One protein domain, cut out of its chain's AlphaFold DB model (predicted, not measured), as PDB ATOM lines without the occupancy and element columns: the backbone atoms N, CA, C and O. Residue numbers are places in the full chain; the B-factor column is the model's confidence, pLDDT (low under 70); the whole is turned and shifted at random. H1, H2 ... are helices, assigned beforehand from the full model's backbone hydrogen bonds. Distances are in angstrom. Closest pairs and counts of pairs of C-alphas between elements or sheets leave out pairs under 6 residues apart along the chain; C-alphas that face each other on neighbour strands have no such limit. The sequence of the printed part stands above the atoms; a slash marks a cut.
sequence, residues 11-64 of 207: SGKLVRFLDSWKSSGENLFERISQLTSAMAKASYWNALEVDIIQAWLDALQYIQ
ATOM      1  N   SER A  11     163.425 145.863 115.934       85.88
ATOM      2  CA  SER A  11     163.836 145.128 114.732       85.88
ATOM      3  C   SER A  11     165.064 144.251 114.992       85.88
ATOM      4  O   SER A  11     165.083 143.085 114.601       85.88
ATOM      5  N   GLY A  12     166.063 144.758 115.721       87.12
ATOM      6  CA  GLY A  12     167.252 143.985 116.089       87.12
ATOM      7  C   GLY A  12     166.932 142.760 116.956       87.12
ATOM      8  O   GLY A  12     167.512 141.692 116.756       87.12
ATOM      9  N   LYS A  13     165.981 142.880 117.892       91.69
ATOM     10  CA  LYS A  13     165.506 141.746 118.703       91.69
ATOM     11  C   LYS A  13     164.796 140.692 117.859       91.69
ATOM     12  O   LYS A  13     165.076 139.506 118.031       91.69
ATOM     13  N   LEU A  14     163.947 141.120 116.924       92.38
ATOM     14  CA  LEU A  14     163.265 140.215 116.003       92.38
ATOM     15  C   LEU A  14     164.261 139.442 115.131       92.38
ATOM     16  O   LEU A  14     164.160 138.224 115.029       92.38
ATOM     17  N   VAL A  15     165.263 140.116 114.558       91.31
ATOM     18  CA  VAL A  15     166.295 139.455 113.736       91.31
ATOM     19  C   VAL A  15     167.038 138.386 114.538       91.31
ATOM     20  O   VAL A  15     167.184 137.261 114.069       91.31
ATOM     21  N   ARG A  16     167.453 138.698 115.772       92.44
ATOM     22  CA  ARG A  16     168.122 137.721 116.652       92.44
ATOM     23  C   ARG A  16     167.215 136.549 117.011       92.44
ATOM     24  O   ARG A  16     167.677 135.413 117.059       92.44
ATOM     25  N   PHE A  17     165.933 136.819 117.254       94.94
ATOM     26  CA  PHE A  17     164.948 135.769 117.481       94.94
ATOM     27  C   PHE A  17     164.872 134.829 116.274       94.94
ATOM     28  O   PHE A  17     165.053 133.627 116.451       94.94
ATOM     29  N   LEU A  18     164.695 135.368 115.064       94.12
ATOM     30  CA  LEU A  18     164.599 134.585 113.827       94.12
ATOM     31  C   LEU A  18     165.868 133.772 113.536       94.12
ATOM     32  O   LEU A  18     165.761 132.622 113.124       94.12
ATOM     33  N   ASP A  19     167.049 134.337 113.789       91.62
ATOM     34  CA  ASP A  19     168.336 133.649 113.614       91.62
ATOM     35  C   ASP A  19     168.490 132.451 114.569       91.62
ATOM     36  O   ASP A  19     168.900 131.354 114.178       91.62
ATOM     37  N   SER A  20     168.084 132.635 115.829       92.50
ATOM     38  CA  SER A  20     168.128 131.581 116.850       92.50
ATOM     39  C   SER A  20     167.013 130.540 116.715       92.50
ATOM     40  O   SER A  20     167.124 129.434 117.250       92.50
ATOM     41  N   TRP A  21     165.924 130.883 116.026       95.38
ATOM     42  CA  TRP A  21     164.743 130.041 115.943       95.38
ATOM     43  C   TRP A  21     164.978 128.837 115.028       95.38
ATOM     44  O   TRP A  21     165.547 128.930 113.938       95.38
ATOM     45  N   LYS A  22     164.513 127.669 115.475       92.31
ATOM     46  CA  LYS A  22     164.581 126.408 114.733       92.31
ATOM     47  C   LYS A  22     163.222 125.722 114.778       92.31
ATOM     48  O   LYS A  22     162.528 125.761 115.790       92.31
ATOM     49  N   SER A  23     162.877 125.062 113.679       90.75
ATOM     50  CA  SER A  23     161.639 124.299 113.539       90.75
ATOM     51  C   SER A  23     161.917 122.803 113.530       90.75
ATOM     52  O   SER A  23     162.888 122.355 112.917       90.75
ATOM     53  N   SER A  24     161.024 122.041 114.156       89.25
ATOM     54  CA  SER A  24     160.958 120.583 114.036       89.25
ATOM     55  C   SER A  24     160.011 120.114 112.925       89.25
ATOM     56  O   SER A  24     159.937 118.917 112.679       89.25
ATOM     57  N   GLY A  25     159.294 121.032 112.263       88.19
ATOM     58  CA  GLY A  25     158.323 120.713 111.216       88.19
ATOM     59  C   GLY A  25     158.967 120.080 109.982       88.19
ATOM     60  O   GLY A  25     160.059 120.483 109.548       88.19
ATOM     61  N   GLU A  26     158.272 119.099 109.409       87.69
ATOM     62  CA  GLU A  26     158.743 118.300 108.275       87.69
ATOM     63  C   GLU A  26     158.513 119.001 106.932       87.69
ATOM     64  O   GLU A  26     159.295 118.824 105.995       87.69
ATOM     65  N   ASN A  27     157.474 119.834 106.842       90.38
ATOM     66  CA  ASN A  27     157.106 120.576 105.638       90.38
ATOM     67  C   ASN A  27     156.998 122.086 105.898       90.38
ATOM     68  O   ASN A  27     156.918 122.541 107.037       90.38
ATOM     69  N   LEU A  28     157.013 122.880 104.821       93.06
ATOM     70  CA  LEU A  28     157.024 124.342 104.911       93.06
ATOM     71  C   LEU A  28     155.824 124.901 105.690       93.06
ATOM     72  O   LEU A  28     156.001 125.829 106.472       93.06
ATOM     73  N   PHE A  29     154.629 124.338 105.510       95.12
ATOM     74  CA  PHE A  29     153.421 124.815 106.185       95.12
ATOM     75  C   PHE A  29     153.494 124.622 107.698       95.12
ATOM     76  O   PHE A  29     153.222 125.561 108.443       95.12
ATOM     77  N   GLU A  30     153.956 123.458 108.156       93.38
ATOM     78  CA  GLU A  30     154.219 123.219 109.578       93.38
ATOM     79  C   GLU A  30     155.243 124.202 110.136       93.38
ATOM     80  O   GLU A  30     155.055 124.734 111.228       93.38
ATOM     81  N   ARG A  31     156.315 124.488 109.387       95.00
ATOM     82  CA  ARG A  31     157.327 125.456 109.832       95.00
ATOM     83  C   ARG A  31     156.760 126.863 109.949       95.00
ATOM     84  O   ARG A  31     157.062 127.539 110.927       95.00
ATOM     85  N   ILE A  32     155.939 127.292 108.990       95.62
ATOM     86  CA  ILE A  32     155.271 128.598 109.040       95.62
ATOM     87  C   ILE A  32     154.355 128.660 110.267       95.62
ATOM     88  O   ILE A  32     154.493 129.583 111.060       95.62
ATOM     89  N   SER A  33     153.502 127.655 110.485       95.44
ATOM     90  CA  SER A  33     152.588 127.612 111.639       95.44
ATOM     91  C   SER A  33     153.331 127.594 112.991       95.44
ATOM     92  O   SER A  33     152.976 128.308 113.935       95.44
ATOM     93  N   GLN A  34     154.435 126.843 113.091       96.19
ATOM     94  CA  GLN A  34     155.294 126.856 114.280       96.19
ATOM     95  C   GLN A  34     155.959 128.220 114.498       96.19
ATOM     96  O   GLN A  34     156.068 128.668 115.643       96.19
ATOM     97  N   LEU A  35     156.409 128.877 113.424       96.81
ATOM     98  CA  LEU A  35     157.046 130.188 113.498       96.81
ATOM     99  C   LEU A  35     156.057 131.244 113.975       96.81
ATOM    100  O   LEU A  35     156.368 131.965 114.917       96.81
ATOM    101  N   THR A  36     154.867 131.314 113.381       96.00
ATOM    102  CA  THR A  36     153.850 132.305 113.762       96.00
ATOM    103  C   THR A  36     153.422 132.136 115.215       96.00
ATOM    104  O   THR A  36     153.381 133.110 115.968       96.00
ATOM    105  N   SER A  37     153.239 130.892 115.660       95.06
ATOM    106  CA  SER A  37     152.987 130.574 117.067       95.06
ATOM    107  C   SER A  37     154.132 131.026 117.985       95.06
ATOM    108  O   SER A  37     153.896 131.547 119.077       95.06
ATOM    109  N   ALA A  38     155.387 130.833 117.571       96.31
ATOM    110  CA  ALA A  38     156.555 131.266 118.336       96.31
ATOM    111  C   ALA A  38     156.698 132.799 118.365       96.31
ATOM    112  O   ALA A  38     157.038 133.356 119.408       96.31
ATOM    113  N   MET A  39     156.382 133.480 117.261       96.12
ATOM    114  CA  MET A  39     156.358 134.941 117.174       96.12
ATOM    115  C   MET A  39     155.301 135.544 118.101       96.12
ATOM    116  O   MET A  39     155.588 136.531 118.779       96.12
ATOM    117  N   ALA A  40     154.123 134.921 118.209       95.44
ATOM    118  CA  ALA A  40     153.100 135.354 119.156       95.44
ATOM    119  C   ALA A  40     153.507 135.128 120.619       95.44
ATOM    120  O   ALA A  40     153.343 136.014 121.456       95.44
ATOM    121  N   LYS A  41     154.126 133.981 120.935       94.75
ATOM    122  CA  LYS A  41     154.677 133.716 122.281       94.75
ATOM    123  C   LYS A  41     155.757 134.716 122.685       94.75
ATOM    124  O   LYS A  41     155.854 135.066 123.856       94.75
ATOM    125  N   ALA A  42     156.559 135.169 121.727       94.12
ATOM    126  CA  ALA A  42     157.573 136.196 121.937       94.12
ATOM    127  C   ALA A  42     157.015 137.632 121.853       94.12
ATOM    128  O   ALA A  42     157.791 138.585 121.880       94.12
ATOM    129  N   SER A  43     155.686 137.788 121.761       93.12
ATOM    130  CA  SER A  43     154.978 139.072 121.688       93.12
ATOM    131  C   SER A  43     155.372 139.952 120.499       93.12
ATOM    132  O   SER A  43     155.178 141.165 120.541       93.12
ATOM    133  N   TYR A  44     155.913 139.356 119.431       92.81
ATOM    134  CA  TYR A  44     156.110 140.062 118.165       92.81
ATOM    135  C   TYR A  44     154.791 140.220 117.423       92.81
ATOM    136  O   TYR A  44     154.567 141.266 116.826       92.81
ATOM    137  N   TRP A  45     153.939 139.196 117.494       94.56
ATOM    138  CA  TRP A  45     152.598 139.172 116.919       94.56
ATOM    139  C   TRP A  45     151.540 138.930 117.999       94.56
ATOM    140  O   TRP A  45     151.836 138.438 119.090       94.56
ATOM    141  N   ASN A  46     150.295 139.264 117.692       94.44
ATOM    142  CA  ASN A  46     149.126 138.957 118.502       94.44
ATOM    143  C   ASN A  46     148.412 137.683 118.005       94.44
ATOM    144  O   ASN A  46     148.751 137.116 116.967       94.44
ATOM    145  N   ALA A  47     147.415 137.215 118.761       93.56
ATOM    146  CA  ALA A  47     146.680 135.990 118.435       93.56
ATOM    147  C   ALA A  47     145.920 136.081 117.098       93.56
ATOM    148  O   ALA A  47     145.911 135.119 116.339       93.56
ATOM    149  N   LEU A  48     145.359 137.251 116.775       95.31
ATOM    150  CA  LEU A  48     144.627 137.462 115.526       95.31
ATOM    151  C   LEU A  48     145.543 137.306 114.302       95.31
ATOM    152  O   LEU A  48     145.141 136.726 113.300       95.31
ATOM    153  N   GLU A  49     146.784 137.788 114.379       95.88
ATOM    154  CA  GLU A  49     147.772 137.617 113.306       95.88
ATOM    155  C   GLU A  49     148.125 136.139 113.086       95.88
ATOM    156  O   GLU A  49     148.282 135.706 111.944       95.88
ATOM    157  N   VAL A  50     148.188 135.340 114.158       95.94
ATOM    158  CA  VAL A  50     148.383 133.885 114.051       95.94
ATOM    159  C   VAL A  50     147.191 133.226 113.366       95.94
ATOM    160  O   VAL A  50     147.394 132.438 112.441       95.94
ATOM    161  N   ASP A  51     145.969 133.584 113.764       95.81
ATOM    162  CA  ASP A  51     144.737 133.034 113.189       95.81
ATOM    163  C   ASP A  51     144.615 133.354 111.693       95.81
ATOM    164  O   ASP A  51     144.254 132.487 110.896       95.81
ATOM    165  N   ILE A  52     144.984 134.576 111.286       97.38
ATOM    166  CA  ILE A  52     145.009 134.985 109.874       97.38
ATOM    167  C   ILE A  52     145.985 134.118 109.074       97.38
ATOM    168  O   ILE A  52     145.633 133.644 107.991       97.38
ATOM    169  N   ILE A  53     147.201 133.886 109.583       97.69
ATOM    170  CA  ILE A  53     148.161 133.030 108.875       97.69
ATOM    171  C   ILE A  53     147.681 131.582 108.835       97.69
ATOM    172  O   ILE A  53     147.835 130.935 107.801       97.69
ATOM    173  N   GLN A  54     147.066 131.075 109.901       96.50
ATOM    174  CA  GLN A  54     146.531 129.717 109.898       96.50
ATOM    175  C   GLN A  54     145.418 129.561 108.851       96.50
ATOM    176  O   GLN A  54     145.488 128.654 108.025       96.50
ATOM    177  N   ALA A  55     144.474 130.504 108.789       97.06
ATOM    178  CA  ALA A  55     143.430 130.518 107.766       97.06
ATOM    179  C   ALA A  55     144.001 130.622 106.339       97.06
ATOM    180  O   ALA A  55     143.492 129.995 105.409       97.06
ATOM    181  N   TRP A  56     145.081 131.385 106.153       97.56
ATOM    182  CA  TRP A  56     145.780 131.473 104.872       97.56
ATOM    183  C   TRP A  56     146.442 130.145 104.471       97.56
ATOM    184  O   TRP A  56     146.322 129.727 103.318       97.56
ATOM    185  N   LEU A  57     147.091 129.447 105.409       97.12
ATOM    186  CA  LEU A  57     147.662 128.117 105.169       97.12
ATOM    187  C   LEU A  57     146.575 127.094 104.811       97.12
ATOM    188  O   LEU A  57     146.750 126.326 103.863       97.12
ATOM    189  N   ASP A  58     145.444 127.119 105.514       95.75
ATOM    190  CA  ASP A  58     144.309 126.231 105.255       95.75
ATOM    191  C   ASP A  58     143.712 126.489 103.860       95.75
ATOM    192  O   ASP A  58     143.424 125.552 103.112       95.75
ATOM    193  N   ALA A  59     143.605 127.759 103.451       97.25
ATOM    194  CA  ALA A  59     143.158 128.131 102.110       97.25
ATOM    195  C   ALA A  59     144.109 127.622 101.013       97.25
ATOM    196  O   ALA A  59     143.651 127.127  99.981       97.25
ATOM    197  N   LEU A  60     145.429 127.691 101.232       97.06
ATOM    198  CA  LEU A  60     146.418 127.137 100.302       97.06
ATOM    199  C   LEU A  60     146.300 125.613 100.175       97.06
ATOM    200  O   LEU A  60     146.399 125.073  99.072       97.06
ATOM    201  N   GLN A  61     146.060 124.915 101.287       93.94
ATOM    202  CA  GLN A  61     145.817 123.472 101.269       93.94
ATOM    203  C   GLN A  61     144.525 123.125 100.527       93.94
ATOM    204  O   GLN A  61     144.518 122.190  99.724       93.94
ATOM    205  N   TYR A  62     143.459 123.902 100.733       96.31
ATOM    206  CA  TYR A  62     142.173 123.711 100.062       96.31
ATOM    207  C   TYR A  62     142.298 123.785  98.534       96.31
ATOM    208  O   TYR A  62     141.753 122.940  97.825       96.31
ATOM    209  N   ILE A  63     143.082 124.737  98.017       97.06
ATOM    210  CA  ILE A  63     143.358 124.856  96.574       97.06
ATOM    211  C   ILE A  63     144.450 123.893  96.075       97.06
ATOM    212  O   ILE A  63     144.905 124.019  94.939       97.06
ATOM    213  N   GLN A  64     144.890 122.941  96.907       93.88
ATOM    214  CA  GLN A  64     145.930 121.953  96.600       93.88
ATOM    215  C   GLN A  64     147.265 122.576  96.164       93.88
ATOM    216  O   GLN A  64     148.009 122.000  95.360       93.88
TER     217      GLN A  64
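What this domain is: This is residues 11 to 64 of the 207 residues of the protein "Hypothetical protein" of Didymodactylos carnosus (UniProt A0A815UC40). Two helices, H2 and H3, lie side by side as a helical hairpin, and a shorter helix, H1, stands off on the side of H2 away from H3, joined to it by a strand-free link that loops round to the far end of H2. The 54 residues printed have three named helices, in the order H1, H2, H3, and no named strand; the class is all helix. The whole is only just compact, close to loose, with a radius of gyration of the C-alphas of 11.9 A, and its C-alphas span 36 by 25 by 15 A.

Where its parts are: Find C-alpha 11 at (163.836, 145.128, 114.732); here H1 begins, residues 11 to 20, 14.4 A from first to last C-alpha. After residues 21 to 27, look for C-alpha 28 at (157.024, 124.342, 104.911), where H2 starts; it holds residues 28 to 41 and is 19.9 A long. H3, the longest, takes residues 47 to 62 over 22.6 A and ends at C-alpha 62, (142.173, 123.711, 100.062).

How they stand to each other: Begin with H1: it touches no helix, but H1 and H2 are near each other, with 6 pairs of C-alphas within 10 A and no pair within 8 A. H1 and H3 are apart. Go on to H2 and H3, a hairpin: they touch, and their closest C-alphas, those of Thr 36 and Val 50, are 5.7 A apart. Their lines stand at a shallow tilt of 9 degrees, and they run opposite ways. In H1, H2 and H3 every O i to N i+4 pair is within hydrogen-bond range.

The domain as a whole: Look to Gly 12 and Gln 64 for the two C-alphas farthest apart, 36.3 A. The printed part has no cut. The link from H1 to H2 is short, the one from H2 to H3 is tight, and no link is long. The mean pLDDT of the printed part is 94.1, and no printed residue is under 70.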